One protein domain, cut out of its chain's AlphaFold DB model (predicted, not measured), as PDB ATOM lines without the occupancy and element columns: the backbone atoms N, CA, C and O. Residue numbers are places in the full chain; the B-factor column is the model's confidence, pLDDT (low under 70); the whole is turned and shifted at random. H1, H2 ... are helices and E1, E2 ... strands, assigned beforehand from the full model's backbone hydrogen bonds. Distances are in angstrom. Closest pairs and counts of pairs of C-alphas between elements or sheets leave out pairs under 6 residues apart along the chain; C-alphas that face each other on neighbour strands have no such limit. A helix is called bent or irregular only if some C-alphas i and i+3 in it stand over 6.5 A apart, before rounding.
ATOM      1  N   PRO A 336       5.764 -29.137  -7.511       81.62
ATOM      2  CA  PRO A 336       5.511 -30.292  -8.383       81.62
ATOM      3  C   PRO A 336       5.971 -31.628  -7.792       81.62
ATOM      4  O   PRO A 336       5.171 -32.554  -7.691       81.62
ATOM      5  N   GLN A 337       7.213 -31.714  -7.304       85.50
ATOM      6  CA  GLN A 337       7.769 -32.936  -6.711       85.50
ATOM      7  C   GLN A 337       6.925 -33.436  -5.537       85.50
ATOM      8  O   GLN A 337       6.660 -34.633  -5.409       85.50
ATOM      9  N   PHE A 338       6.470 -32.517  -4.684       88.25
ATOM     10  CA  PHE A 338       5.570 -32.873  -3.597       88.25
ATOM     11  C   PHE A 338       4.237 -33.406  -4.134       88.25
ATOM     12  O   PHE A 338       3.786 -34.459  -3.691       88.25
ATOM     13  N   CYS A 339       3.620 -32.735  -5.111       85.69
ATOM     14  CA  CYS A 339       2.354 -33.174  -5.707       85.69
ATOM     15  C   CYS A 339       2.454 -34.560  -6.367       85.69
ATOM     16  O   CYS A 339       1.530 -35.360  -6.236       85.69
ATOM     17  N   GLU A 340       3.593 -34.877  -6.984       86.25
ATOM     18  CA  GLU A 340       3.857 -36.157  -7.654       86.25
ATOM     19  C   GLU A 340       3.981 -37.367  -6.719       86.25
ATOM     20  O   GLU A 340       3.927 -38.505  -7.189       86.25
ATOM     21  N   GLY A 341       4.160 -37.181  -5.408       84.94
ATOM     22  CA  GLY A 341       4.400 -38.322  -4.517       84.94
ATOM     23  C   GLY A 341       5.685 -38.283  -3.715       84.94
ATOM     24  O   GLY A 341       5.871 -39.182  -2.891       84.94
ATOM     25  N   GLN A 342       6.592 -37.340  -3.982       88.56
ATOM     26  CA  GLN A 342       7.951 -37.437  -3.458       88.56
ATOM     27  C   GLN A 342       7.993 -37.179  -1.948       88.56
ATOM     28  O   GLN A 342       7.236 -36.379  -1.399       88.56
ATOM     29  N   VAL A 343       8.883 -37.905  -1.270       89.69
ATOM     30  CA  VAL A 343       9.123 -37.785   0.173       89.69
ATOM     31  C   VAL A 343      10.027 -36.586   0.421       89.69
ATOM     32  O   VAL A 343      11.086 -36.471  -0.194       89.69
ATOM     33  N   GLY A 344       9.620 -35.709   1.333       87.56
ATOM     34  CA  GLY A 344      10.339 -34.481   1.649       87.56
ATOM     35  C   GLY A 344       9.411 -33.357   2.091       87.56
ATOM     36  O   GLY A 344       8.212 -33.558   2.295       87.56
ATOM     37  N   THR A 345       9.980 -32.171   2.263       87.50
ATOM     38  CA  THR A 345       9.299 -31.007   2.836       87.50
ATOM     39  C   THR A 345       9.010 -29.977   1.759       87.50
ATOM     40  O   THR A 345       9.918 -29.552   1.050       87.50
ATOM     41  N   VAL A 346       7.764 -29.525   1.667       87.25
ATOM     42  CA  VAL A 346       7.363 -28.418   0.798       87.25
ATOM     43  C   VAL A 346       6.803 -27.281   1.637       87.25
ATOM     44  O   VAL A 346       6.160 -27.505   2.665       87.25
ATOM     45  N   LEU A 347       7.004 -26.050   1.178       85.31
ATOM     46  CA  LEU A 347       6.205 -24.929   1.643       85.31
ATOM     47  C   LEU A 347       4.938 -24.864   0.787       85.31
ATOM     48  O   LEU A 347       4.990 -24.510  -0.389       85.31
ATOM     49  N   VAL A 348       3.804 -25.233   1.374       84.50
ATOM     50  CA  VAL A 348       2.496 -25.096   0.732       84.50
ATOM     51  C   VAL A 348       2.157 -23.616   0.735       84.50
ATOM     52  O   VAL A 348       2.083 -23.041   1.811       84.50
ATOM     53  N   GLU A 349       1.949 -23.005  -0.432       76.62
ATOM     54  CA  GLU A 349       1.565 -21.592  -0.561       76.62
ATOM     55  C   GLU A 349       0.335 -21.455  -1.475       76.62
ATOM     56  O   GLU A 349       0.393 -21.754  -2.672       76.62
ATOM     57  N   LEU A 350      -0.785 -20.983  -0.914       70.88
ATOM     58  CA  LEU A 350      -1.958 -20.533  -1.668       70.88
ATOM     59  C   LEU A 350      -1.992 -19.007  -1.687       70.88
ATOM     60  O   LEU A 350      -2.116 -18.361  -0.646       70.88
ATOM     61  N   GLN A 351      -1.940 -18.420  -2.880       55.94
ATOM     62  CA  GLN A 351      -1.880 -16.961  -3.048       55.94
ATOM     63  C   GLN A 351      -3.255 -16.269  -3.080       55.94
ATOM     64  O   GLN A 351      -3.358 -15.069  -3.348       55.94
ATOM     65  N   GLN A 352      -4.334 -17.009  -2.827       55.94
ATOM     66  CA  GLN A 352      -5.706 -16.507  -2.907       55.94
ATOM     67  C   GLN A 352      -6.414 -16.552  -1.552       55.94
ATOM     68  O   GLN A 352      -5.947 -17.173  -0.597       55.94
ATOM     69  N   ALA A 353      -7.545 -15.845  -1.472       56.66
ATOM     70  CA  ALA A 353      -8.450 -15.969  -0.342       56.66
ATOM     71  C   ALA A 353      -9.018 -17.394  -0.332       56.66
ATOM     72  O   ALA A 353      -9.712 -17.792  -1.264       56.66
ATOM     73  N   TRP A 354      -8.697 -18.154   0.702       63.34
ATOM     74  CA  TRP A 354      -9.254 -19.462   0.967       63.34
ATOM     75  C   TRP A 354     -10.509 -19.331   1.829       63.34
ATOM     76  O   TRP A 354     -10.473 -18.779   2.929       63.34
ATOM     77  N   GLU A 355     -11.624 -19.846   1.329       64.81
ATOM     78  CA  GLU A 355     -12.899 -19.904   2.039       64.81
ATOM     79  C   GLU A 355     -13.280 -21.382   2.181       64.81
ATOM     80  O   GLU A 355     -13.525 -22.043   1.166       64.81
ATOM     81  N   PRO A 356     -13.269 -21.947   3.401       63.97
ATOM     82  CA  PRO A 356     -13.761 -23.299   3.626       63.97
ATOM     83  C   PRO A 356     -15.233 -23.371   3.218       63.97
ATOM     84  O   PRO A 356     -15.999 -22.466   3.535       63.97
ATOM     85  N   LYS A 357     -15.658 -24.461   2.570       59.09
ATOM     86  CA  LYS A 357     -17.050 -24.608   2.093       59.09
ATOM     87  C   LYS A 357     -18.116 -24.448   3.187       59.09
ATOM     88  O   LYS A 357     -19.250 -24.117   2.873       59.09
ATOM     89  N   GLU A 358     -17.748 -24.701   4.440       56.09
ATOM     90  CA  GLU A 358     -18.639 -24.706   5.605       56.09
ATOM     91  C   GLU A 358     -18.437 -23.484   6.520       56.09
ATOM     92  O   GLU A 358     -18.944 -23.455   7.640       56.09
ATOM     93  N   SER A 359     -17.663 -22.482   6.087       56.12
ATOM     94  CA  SER A 359     -17.353 -21.313   6.909       56.12
ATOM     95  C   SER A 359     -17.424 -20.013   6.121       56.12
ATOM     96  O   SER A 359     -16.750 -19.861   5.110       56.12
ATOM     97  N   ASP A 360     -18.106 -19.014   6.685       57.97
ATOM     98  CA  ASP A 360     -18.103 -17.631   6.176       57.97
ATOM     99  C   ASP A 360     -16.767 -16.900   6.443       57.97
ATOM    100  O   ASP A 360     -16.602 -15.707   6.158       57.97
ATOM    101  N   LYS A 361     -15.791 -17.585   7.060       59.81
ATOM    102  CA  LYS A 361     -14.468 -17.027   7.347       59.81
ATOM    103  C   LYS A 361     -13.532 -17.233   6.161       59.81
ATOM    104  O   LYS A 361     -13.141 -18.350   5.833       59.81
ATOM    105  N   LYS A 362     -13.075 -16.114   5.599       60.97
ATOM    106  CA  LYS A 362     -12.017 -16.069   4.582       60.97
ATOM    107  C   LYS A 362     -10.638 -15.964   5.224       60.97
ATOM    108  O   LYS A 362     -10.396 -15.086   6.054       60.97
ATOM    109  N   TRP A 363      -9.735 -16.820   4.774       62.56
ATOM    110  CA  TRP A 363      -8.324 -16.866   5.135       62.56
ATOM    111  C   TRP A 363      -7.512 -16.402   3.933       62.56
ATOM    112  O   TRP A 363      -7.852 -16.726   2.807       62.56
ATOM    113  N   TYR A 364      -6.455 -15.624   4.123       57.19
ATOM    114  CA  TYR A 364      -5.663 -15.085   3.014       57.19
ATOM    115  C   TYR A 364      -4.219 -15.552   3.154       57.19
ATOM    116  O   TYR A 364      -3.722 -15.619   4.276       57.19
ATOM    117  N   ASN A 365      -3.546 -15.823   2.029       59.53
ATOM    118  CA  ASN A 365      -2.129 -16.207   1.986       59.53
ATOM    119  C   ASN A 365      -1.816 -17.405   2.893       59.53
ATOM    120  O   ASN A 365      -0.974 -17.323   3.787       59.53
ATOM    121  N   VAL A 366      -2.533 -18.510   2.670       72.81
ATOM    122  CA  VAL A 366      -2.320 -19.762   3.400       72.81
ATOM    123  C   VAL A 366      -0.945 -20.300   3.021       72.81
ATOM    124  O   VAL A 366      -0.773 -20.829   1.923       72.81
ATOM    125  N   ALA A 367       0.018 -20.152   3.929       79.19
ATOM    126  CA  ALA A 367       1.360 -20.669   3.751       79.19
ATOM    127  C   ALA A 367       1.848 -21.428   4.989       79.19
ATOM    128  O   ALA A 367       1.829 -20.884   6.093       79.19
ATOM    129  N   PHE A 368       2.270 -22.680   4.824       85.06
ATOM    130  CA  PHE A 368       2.800 -23.512   5.911       85.06
ATOM    131  C   PHE A 368       3.644 -24.676   5.366       85.06
ATOM    132  O   PHE A 368       3.449 -25.092   4.221       85.06
ATOM    133  N   PRO A 369       4.584 -25.221   6.156       87.25
ATOM    134  CA  PRO A 369       5.305 -26.428   5.777       87.25
ATOM    135  C   PRO A 369       4.423 -27.673   5.836       87.25
ATOM    136  O   PRO A 369       3.734 -27.914   6.827       87.25
ATOM    137  N   ALA A 370       4.527 -28.509   4.811       89.81
ATOM    138  CA  ALA A 370       4.024 -29.872   4.824       89.81
ATOM    139  C   ALA A 370       5.165 -30.842   4.496       89.81
ATOM    140  O   ALA A 370       5.891 -30.668   3.519       89.81
ATOM    141  N   GLU A 371       5.317 -31.873   5.315       90.75
ATOM    142  CA  GLU A 371       6.292 -32.945   5.138       90.75
ATOM    143  C   GLU A 371       5.564 -34.197   4.657       90.75
ATOM    144  O   GLU A 371       4.602 -34.634   5.288       90.75
ATOM    145  N   ARG A 372       6.021 -34.801   3.560       91.44
ATOM    146  CA  ARG A 372       5.578 -36.131   3.142       91.44
ATOM    147  C   ARG A 372       6.581 -37.162   3.610       91.44
ATOM    148  O   ARG A 372       7.765 -37.048   3.308       91.44
ATOM    149  N   LEU A 373       6.091 -38.170   4.319       91.31
ATOM    150  CA  LEU A 373       6.882 -39.202   4.977       91.31
ATOM    151  C   LEU A 373       6.342 -40.587   4.597       91.31
ATOM    152  O   LEU A 373       5.164 -40.739   4.267       91.31
ATOM    153  N   ILE A 374       7.193 -41.609   4.685       90.88
ATOM    154  CA  ILE A 374       6.771 -43.012   4.634       90.88
ATOM    155  C   ILE A 374       7.238 -43.675   5.924       90.88
ATOM    156  O   ILE A 374       8.438 -43.857   6.126       90.88
ATOM    157  N   GLU A 375       6.295 -44.060   6.779       88.88
ATOM    158  CA  GLU A 375       6.573 -44.785   8.020       88.88
ATOM    159  C   GLU A 375       5.801 -46.101   8.016       88.88
ATOM    160  O   GLU A 375       4.613 -46.138   7.702       88.88
ATOM    161  N   ALA A 376       6.488 -47.206   8.319       86.94
ATOM    162  CA  ALA A 376       5.903 -48.551   8.328       86.94
ATOM    163  C   ALA A 376       5.113 -48.917   7.043       86.94
ATOM    164  O   ALA A 376       4.135 -49.656   7.093       86.94
ATOM    165  N   GLY A 377       5.535 -48.395   5.883       84.62
ATOM    166  CA  GLY A 377       4.875 -48.628   4.590       84.62
ATOM    167  C   GLY A 377       3.620 -47.781   4.338       84.62
ATOM    168  O   GLY A 377       3.008 -47.914   3.281       84.62
ATOM    169  N   ILE A 378       3.252 -46.891   5.263       88.06
ATOM    170  CA  ILE A 378       2.116 -45.975   5.142       88.06
ATOM    171  C   ILE A 378       2.639 -44.591   4.749       88.06
ATOM    172  O   ILE A 378       3.603 -44.092   5.330       88.06
ATOM    173  N   ARG A 379       1.997 -43.960   3.758       91.25
ATOM    174  CA  ARG A 379       2.271 -42.562   3.406       91.25
ATOM    175  C   ARG A 379       1.582 -41.624   4.387       91.25
ATOM    176  O   ARG A 379       0.374 -41.732   4.613       91.25
ATOM    177  N   LEU A 380       2.355 -40.701   4.942       93.88
ATOM    178  CA  LEU A 380       1.915 -39.741   5.941       93.88
ATOM    179  C   LEU A 380       2.216 -38.322   5.467       93.88
ATOM    180  O   LEU A 380       3.238 -38.079   4.820       93.88
ATOM    181  N   ILE A 381       1.352 -37.385   5.845       93.62
ATOM    182  CA  ILE A 381       1.620 -35.951   5.763       93.62
ATOM    183  C   ILE A 381       1.738 -35.408   7.179       93.62
ATOM    184  O   ILE A 381       0.827 -35.560   7.994       93.62
ATOM    185  N   ARG A 382       2.855 -34.749   7.466       91.81
ATOM    186  CA  ARG A 382       3.101 -34.069   8.730       91.81
ATOM    187  C   ARG A 382       3.113 -32.560   8.530       91.81
ATOM    188  O   ARG A 382       3.797 -32.046   7.652       91.81
ATOM    189  N   VAL A 383       2.381 -31.850   9.379       91.12
ATOM    190  CA  VAL A 383       2.406 -30.386   9.477       91.12
ATOM    191  C   VAL A 383       3.111 -30.037  10.788       91.12
ATOM    192  O   VAL A 383       2.504 -30.173  11.853       91.12
ATOM    193  N   PRO A 384       4.403 -29.659  10.760       83.50
ATOM    194  CA  PRO A 384       5.191 -29.485  11.979       83.50
ATOM    195  C   PRO A 384       4.776 -28.242  12.771       83.50
ATOM    196  O   PRO A 384       4.819 -28.245  14.000       83.50
ATOM    197  N   ASN A 385       4.372 -27.179  12.080       81.75
ATOM    198  CA  ASN A 385       3.839 -25.964  12.670       81.75
ATOM    199  C   ASN A 385       2.991 -25.212  11.641       81.75
ATOM    200  O   ASN A 385       3.072 -25.463  10.439       81.75
ATOM    201  N   VAL A 386       2.199 -24.259  12.124       83.38
ATOM    202  CA  VAL A 386       1.520 -23.283  11.274       83.38
ATOM    203  C   VAL A 386       1.799 -21.876  11.792       83.38
ATOM    204  O   VAL A 386       2.073 -21.697  12.984       83.38
ATOM    205  N   PRO A 387       1.757 -20.854  10.927       70.12
ATOM    206  CA  PRO A 387       1.925 -19.477  11.361       70.12
ATOM    207  C   PRO A 387       0.842 -19.063  12.373       70.12
ATOM    208  O   PRO A 387      -0.301 -19.507  12.246       70.12
ATOM    209  N   PRO A 388       1.122 -18.124  13.301       70.81
ATOM    210  CA  PRO A 388       0.156 -17.709  14.325       70.81
ATOM    211  C   PRO A 388      -1.197 -17.249  13.770       70.81
ATOM    212  O   PRO A 388      -2.236 -17.483  14.377       70.81
ATOM    213  N   HIS A 389      -1.195 -16.617  12.592       66.12
ATOM    214  CA  HIS A 389      -2.413 -16.148  11.939       66.12
ATOM    215  C   HIS A 389      -3.263 -17.273  11.332       66.12
ATOM    216  O   HIS A 389      -4.422 -17.014  11.047       66.12
ATOM    217  N   LEU A 390      -2.719 -18.484  11.147       75.31
ATOM    218  CA  LEU A 390      -3.447 -19.684  10.718       75.31
ATOM    219  C   LEU A 390      -3.742 -20.631  11.886       75.31
ATOM    220  O   LEU A 390      -4.378 -21.657  11.673       75.31
ATOM    221  N   GLN A 391      -3.319 -20.315  13.114       80.81
ATOM    222  CA  GLN A 391      -3.466 -21.217  14.260       80.81
ATOM    223  C   GLN A 391      -4.935 -21.529  14.583       80.81
ATOM    224  O   GLN A 391      -5.257 -22.659  14.923       80.81
ATOM    225  N   GLU A 392      -5.836 -20.556  14.440       75.25
ATOM    226  CA  GLU A 392      -7.280 -20.773  14.625       75.25
ATOM    227  C   GLU A 392      -7.882 -21.676  13.523       75.25
ATOM    228  O   GLU A 392      -8.913 -22.296  13.749       75.25
ATOM    229  N   PHE A 393      -7.239 -21.791  12.355       78.00
ATOM    230  CA  PHE A 393      -7.735 -22.566  11.210       78.00
ATOM    231  C   PHE A 393      -7.111 -23.952  11.074       78.00
ATOM    232  O   PHE A 393      -7.803 -24.945  10.882       78.00
ATOM    233  N   LEU A 394      -5.783 -24.002  11.131       84.25
ATOM    234  CA  LEU A 394      -4.966 -25.187  10.904       84.25
ATOM    235  C   LEU A 394      -4.284 -25.674  12.178       84.25
ATOM    236  O   LEU A 394      -3.527 -26.639  12.120       84.25
ATOM    237  N   GLY A 395      -4.532 -25.043  13.329       83.12
ATOM    238  CA  GLY A 395      -3.919 -25.452  14.593       83.12
ATOM    239  C   GLY A 395      -4.210 -26.910  14.936       83.12
ATOM    240  O   GLY A 395      -3.307 -27.621  15.361       83.12
ATOM    241  N   GLU A 396      -5.428 -27.379  14.663       84.06
ATOM    242  CA  GLU A 396      -5.827 -28.782  14.853       84.06
ATOM    243  C   GLU A 396      -5.231 -29.731  13.799       84.06
ATOM    244  O   GLU A 396      -5.211 -30.943  13.985       84.06
ATOM    245  N   CYS A 397      -4.717 -29.190  12.691       89.06
ATOM    246  CA  CYS A 397      -4.037 -29.961  11.652       89.06
ATOM    247  C   CYS A 397      -2.544 -30.151  11.938       89.06
ATOM    248  O   CYS A 397      -1.904 -30.942  11.246       89.06
ATOM    249  N   VAL A 398      -1.981 -29.461  12.937       89.12
ATOM    250  CA  VAL A 398      -0.587 -29.651  13.358       89.12
ATOM    251  C   VAL A 398      -0.419 -31.067  13.909       89.12
ATOM    252  O   VAL A 398      -1.132 -31.480  14.821       89.12
ATOM    253  N   GLY A 399       0.531 -31.817  13.356       88.50
ATOM    254  CA  GLY A 399       0.725 -33.234  13.664       88.50
ATOM    255  C   GLY A 399       0.935 -34.079  12.412       88.50
ATOM    256  O   GLY A 399       1.186 -33.545  11.333       88.50
ATOM    257  N   THR A 400       0.859 -35.399  12.569       93.06
ATOM    258  CA  THR A 400       1.072 -36.379  11.497       93.06
ATOM    259  C   THR A 400      -0.234 -37.094  11.186       93.06
ATOM    260  O   THR A 400      -0.863 -37.648  12.085       93.06
ATOM    261  N   HIS A 401      -0.614 -37.113   9.910       93.88
ATOM    262  CA  HIS A 401      -1.881 -37.659   9.435       93.88
ATOM    263  C   HIS A 401      -1.645 -38.641   8.284       93.88
ATOM    264  O   HIS A 401      -0.715 -38.443   7.496       93.88
ATOM    265  N   PRO A 402      -2.465 -39.694   8.146       92.62
ATOM    266  CA  PRO A 402      -2.404 -40.563   6.977       92.62
ATOM    267  C   PRO A 402      -2.763 -39.775   5.715       92.62
ATOM    268  O   PRO A 402      -3.758 -39.063   5.692       92.62
ATOM    269  N   GLU A 403      -1.974 -39.901   4.646       91.06
ATOM    270  CA  GLU A 403      -2.245 -39.166   3.400       91.06
ATOM    271  C   GLU A 403      -3.580 -39.621   2.779       91.06
ATOM    272  O   GLU A 403      -4.453 -38.809   2.474       91.06
ATOM    273  N   GLY A 404      -3.773 -40.938   2.644       87.75
ATOM    274  CA  GLY A 404      -4.910 -41.515   1.920       87.75
ATOM    275  C   GLY A 404      -4.870 -41.226   0.412       87.75
ATOM    276  O   GLY A 404      -3.992 -40.530  -0.096       87.75
ATOM    277  N   GLU A 405      -5.826 -41.774  -0.339       83.06
ATOM    278  CA  GLU A 405      -5.940 -41.469  -1.769       83.06
ATOM    279  C   GLU A 405      -6.385 -40.008  -1.949       83.06
ATOM    280  O   GLU A 405      -7.366 -39.577  -1.347       83.06
ATOM    281  N   LYS A 406      -5.660 -39.218  -2.756       80.25
ATOM    282  CA  LYS A 406      -5.968 -37.793  -3.005       80.25
ATOM    283  C   LYS A 406      -6.183 -36.980  -1.717       80.25
ATOM    284  O   LYS A 406      -7.077 -36.127  -1.683       80.25
ATOM    285  N   TYR A 407      -5.392 -37.231  -0.676       90.31
ATOM    286  CA  TYR A 407      -5.467 -36.539   0.618       90.31
ATOM    287  C   TYR A 407      -6.711 -36.853   1.475       90.31
ATOM    288  O   TYR A 407      -6.997 -36.115   2.415       90.31
ATOM    289  N   GLU A 408      -7.482 -37.907   1.174       88.06
ATOM    290  CA  GLU A 408      -8.699 -38.252   1.936       88.06
ATOM    291  C   GLU A 408      -8.440 -38.585   3.415       88.06
ATOM    292  O   GLU A 408      -9.355 -38.440   4.221       88.06
ATOM    293  N   GLY A 409      -7.218 -38.983   3.790       88.06
ATOM    294  CA  GLY A 409      -6.867 -39.289   5.180       88.06
ATOM    295  C   GLY A 409      -6.562 -38.063   6.051       88.06
ATOM    296  O   GLY A 409      -6.329 -38.210   7.250       88.06
ATOM    297  N   LEU A 410      -6.565 -36.860   5.468       91.62
ATOM    298  CA  LEU A 410      -6.226 -35.619   6.162       91.62
ATOM    299  C   LEU A 410      -7.466 -34.915   6.742       91.62
ATOM    300  O   LEU A 410      -8.540 -34.977   6.138       91.62
ATOM    301  N   PRO A 411      -7.316 -34.175   7.858       89.56
ATOM    302  CA  PRO A 411      -8.380 -33.338   8.408       89.56
ATOM    303  C   PRO A 411      -8.821 -32.250   7.426       89.56
ATOM    304  O   PRO A 411      -8.051 -31.778   6.584       89.56
ATOM    305  N   ASP A 412     -10.078 -31.829   7.551       82.12
ATOM    306  CA  ASP A 412     -10.780 -31.127   6.480       82.12
ATOM    307  C   ASP A 412     -10.201 -29.779   6.021       82.12
ATOM    308  O   ASP A 412     -10.183 -29.547   4.807       82.12
ATOM    309  N   PRO A 413      -9.641 -28.902   6.876       84.25
ATOM    310  CA  PRO A 413      -9.008 -27.704   6.341       84.25
ATOM    311  C   PRO A 413      -7.681 -28.025   5.628       84.25
ATOM    312  O   PRO A 413      -7.419 -27.477   4.556       84.25
ATOM    313  N   LEU A 414      -6.887 -28.979   6.129       88.75
ATOM    314  CA  LEU A 414      -5.626 -29.397   5.500       88.75
ATOM    315  C   LEU A 414      -5.853 -30.104   4.156       88.75
ATOM    316  O   LEU A 414      -5.192 -29.789   3.163       88.75
ATOM    317  N   ARG A 415      -6.819 -31.027   4.107       90.06
ATOM    318  CA  ARG A 415      -7.199 -31.770   2.900       90.06
ATOM    319  C   ARG A 415      -7.574 -30.840   1.758       90.06
ATOM    320  O   ARG A 415      -7.102 -31.007   0.632       90.06
ATOM    321  N   GLN A 416      -8.433 -29.862   2.035       85.38
ATOM    322  CA  GLN A 416      -8.909 -28.952   1.000       85.38
ATOM    323  C   GLN A 416      -7.788 -28.035   0.493       85.38
ATOM    324  O   GLN A 416      -7.680 -27.828  -0.715       85.38
ATOM    325  N   ILE A 417      -6.910 -27.566   1.383       86.06
ATOM    326  CA  ILE A 417      -5.758 -26.742   1.008       86.06
ATOM    327  C   ILE A 417      -4.772 -27.514   0.133       86.06
ATOM    328  O   ILE A 417      -4.356 -26.994  -0.898       86.06
ATOM    329  N   LEU A 418      -4.405 -28.747   0.492       88.75
ATOM    330  CA  LEU A 418      -3.460 -29.529  -0.313       88.75
ATOM    331  C   LEU A 418      -4.037 -29.907  -1.678       88.75
ATOM    332  O   LEU A 418      -3.306 -29.929  -2.664       88.75
ATOM    333  N   ARG A 419      -5.354 -30.127  -1.771       87.62
ATOM    334  CA  ARG A 419      -6.042 -30.276  -3.063       87.62
ATOM    335  C   ARG A 419      -5.985 -28.997  -3.888       87.62
ATOM    336  O   ARG A 419      -5.698 -29.069  -5.080       87.62
ATOM    337  N   ALA A 420      -6.243 -27.845  -3.274       81.50
ATOM    338  CA  ALA A 420      -6.157 -26.554  -3.946       81.50
ATOM    339  C   ALA A 420      -4.725 -26.250  -4.408       81.50
ATOM    340  O   ALA A 420      -4.532 -25.797  -5.530       81.50
ATOM    341  N   HIS A 421      -3.727 -26.570  -3.584       83.44
ATOM    342  CA  HIS A 421      -2.318 -26.416  -3.925       83.44
ATOM    343  C   HIS A 421      -1.929 -27.339  -5.081       83.44
ATOM    344  O   HIS A 421      -1.334 -26.881  -6.047       83.44
ATOM    345  N   HIS A 422      -2.346 -28.608  -5.036       84.50
ATOM    346  CA  HIS A 422      -2.123 -29.547  -6.130       84.50
ATOM    347  C   HIS A 422      -2.734 -29.045  -7.441       84.50
ATOM    348  O   HIS A 422      -2.052 -29.066  -8.455       84.50
ATOM    349  N   ARG A 423      -3.977 -28.540  -7.424       80.38
ATOM    350  CA  ARG A 423      -4.605 -27.918  -8.605       80.38
ATOM    351  C   ARG A 423      -3.826 -26.698  -9.090       80.38
ATOM    352  O   ARG A 423      -3.507 -26.612 -10.264       80.38
ATOM    353  N   GLN A 424      -3.451 -25.791  -8.186       75.62
ATOM    354  CA  GLN A 424      -2.654 -24.605  -8.519       75.62
ATOM    355  C   GLN A 424      -1.336 -24.977  -9.220       75.62
ATOM    356  O   GLN A 424      -0.905 -24.270 -10.126       75.62
ATOM    357  N   VAL A 425      -0.703 -26.076  -8.804       76.75
ATOM    358  CA  VAL A 425       0.548 -26.577  -9.385       76.75
ATOM    359  C   VAL A 425       0.302 -27.259 -10.734       76.75
ATOM    360  O   VAL A 425       0.982 -26.933 -11.702       76.75
ATOM    361  N   THR A 426      -0.690 -28.150 -10.838       73.06
ATOM    362  CA  THR A 426      -0.967 -28.895 -12.080       73.06
ATOM    363  C   THR A 426      -1.586 -28.043 -13.182       73.06
ATOM    364  O   THR A 426      -1.258 -28.209 -14.355       73.06
ATOM    365  N   ASP A 427      -2.450 -27.098 -12.819       65.75
ATOM    366  CA  ASP A 427      -3.124 -26.194 -13.758       65.75
ATOM    367  C   ASP A 427      -2.211 -25.009 -14.135       65.75
ATOM    368  O   ASP A 427      -2.458 -24.299 -15.108       65.75
ATOM    369  N   GLY A 428      -1.131 -24.796 -13.371       49.12
ATOM    370  CA  GLY A 428      -0.045 -23.878 -13.712       49.12
ATOM    371  C   GLY A 428       0.889 -24.419 -14.803       49.12
ATOM    372  O   GLY A 428       1.458 -23.627 -15.552       49.12
ATOM    373  N   GLU A 429       1.018 -25.745 -14.935       39.19
ATOM    374  CA  GLU A 429       1.765 -26.397 -16.027       39.19
ATOM    375  C   GLU A 429       0.898 -26.639 -17.271       39.19
ATOM    376  O   GLU A 429       1.392 -26.562 -18.396       39.19
ATOM    377  N   ASN A 430      -0.410 -26.835 -17.089       29.98
ATOM    378  CA  ASN A 430      -1.385 -26.917 -18.169       29.98
ATOM    379  C   ASN A 430      -2.270 -25.674 -18.163       29.98
ATOM    380  O   ASN A 430      -3.336 -25.653 -17.550       29.98
TER     381      ASN A 430
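AT A GLANCE: This is residues 336 to 430 of the 435 residues of an uncharacterized protein of Candidatus Staskawiczbacteria bacterium CG10_big_fil_rev_8_21_14_0_10_38_10 (UniProt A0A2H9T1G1). A strongly twisted sheet of four strands, with two long bent strands, E1 and E2, making much of it, has the long helix H3 packed on one face, mostly at E1. The short H1 is on that same face beside one part of H3, and H2 is on the opposite face. The printed part has 95 residues, with three named helices and four named strands in the order H1 E1 E2 E3 H2 E4 H3. The sheet runs E1 E2 E3 E4, antiparallel throughout, and the class is mixed, helices and strands. The whole is compact, with a radius of gyration of the C-alphas of 12.8 A and spans of 38 by 33 by 21 A.

HOW THE PARTS SIT: Start at H1, residues 336 to 340, and go on to E1, residues 344 to 354, and E2, residues 363 to 375. E1 and E2 form a hairpin; look for N 346 and O 370, 2.9 A apart, within hydrogen-bond range. E1 bends by 74 degrees at residue 351, and E2 by 60 degrees at residue 366. H1 lies over E1 at a height over the sheet of 9.3 A; their closest C-alphas, of Phe 338 and Val 346, are 6.5 A apart. E3, residues 378 to 383, forms a hairpin with E2, with N 373 and O 380 at 2.9 A. E1, E2 and E3 make a meander, each strand the antiparallel neighbour of the one before. Next comes H2, residues 388 to 397, at a height over the sheet of 5.5 A; it is over none of the strands, but only just, as 2 of its C-alphas fall on E2. H2 is irregular, with C-alphas 393 and 396 7.5 A apart. E4, residues 399 to 402, is the antiparallel neighbour of E3, with N 381 and O 401 at 2.8 A. H3, residues 412 to 429, is on the sheet; its closest C-alphas with E1, of Leu 350 and His 421, are 6.3 A apart. With residues 422 to 426 alone H3 touches H1, closest at the C-alphas of Cys 339 and His 422, 5.8 A. With residues 413 to 414 alone it touches H2, about perpendicular at 73 degrees, closest at the C-alphas of Cys 397 and Leu 414, 6.4 A. Every O i to N i+4 pair is within hydrogen-bond range in H1 and H3; in H2 it is 2 of 6, beside 3 of 7 O i to N i+3 pairs.

IN THESE COORDINATES: Find C-alpha 336, where H1 begins, at (5.511, -30.292, -8.383). E1 runs 24.7 A and E2 31.8 A, from C-alpha 363 at (-8.324, -16.866, 5.135). E3 runs 16.2 A, H2 13.2 A and H3 26.2 A, ending at C-alpha 429 at (1.765, -26.397, -16.027).

THE WHOLE: The C-alphas farthest apart, of Asp 360 and Ala 376, are 39.2 A apart. The printed part has no cut, and no link is long. The mean pLDDT of the printed part is 79.3; residues 351 to 365, residue 389 and residues 427 to 430 are under 70.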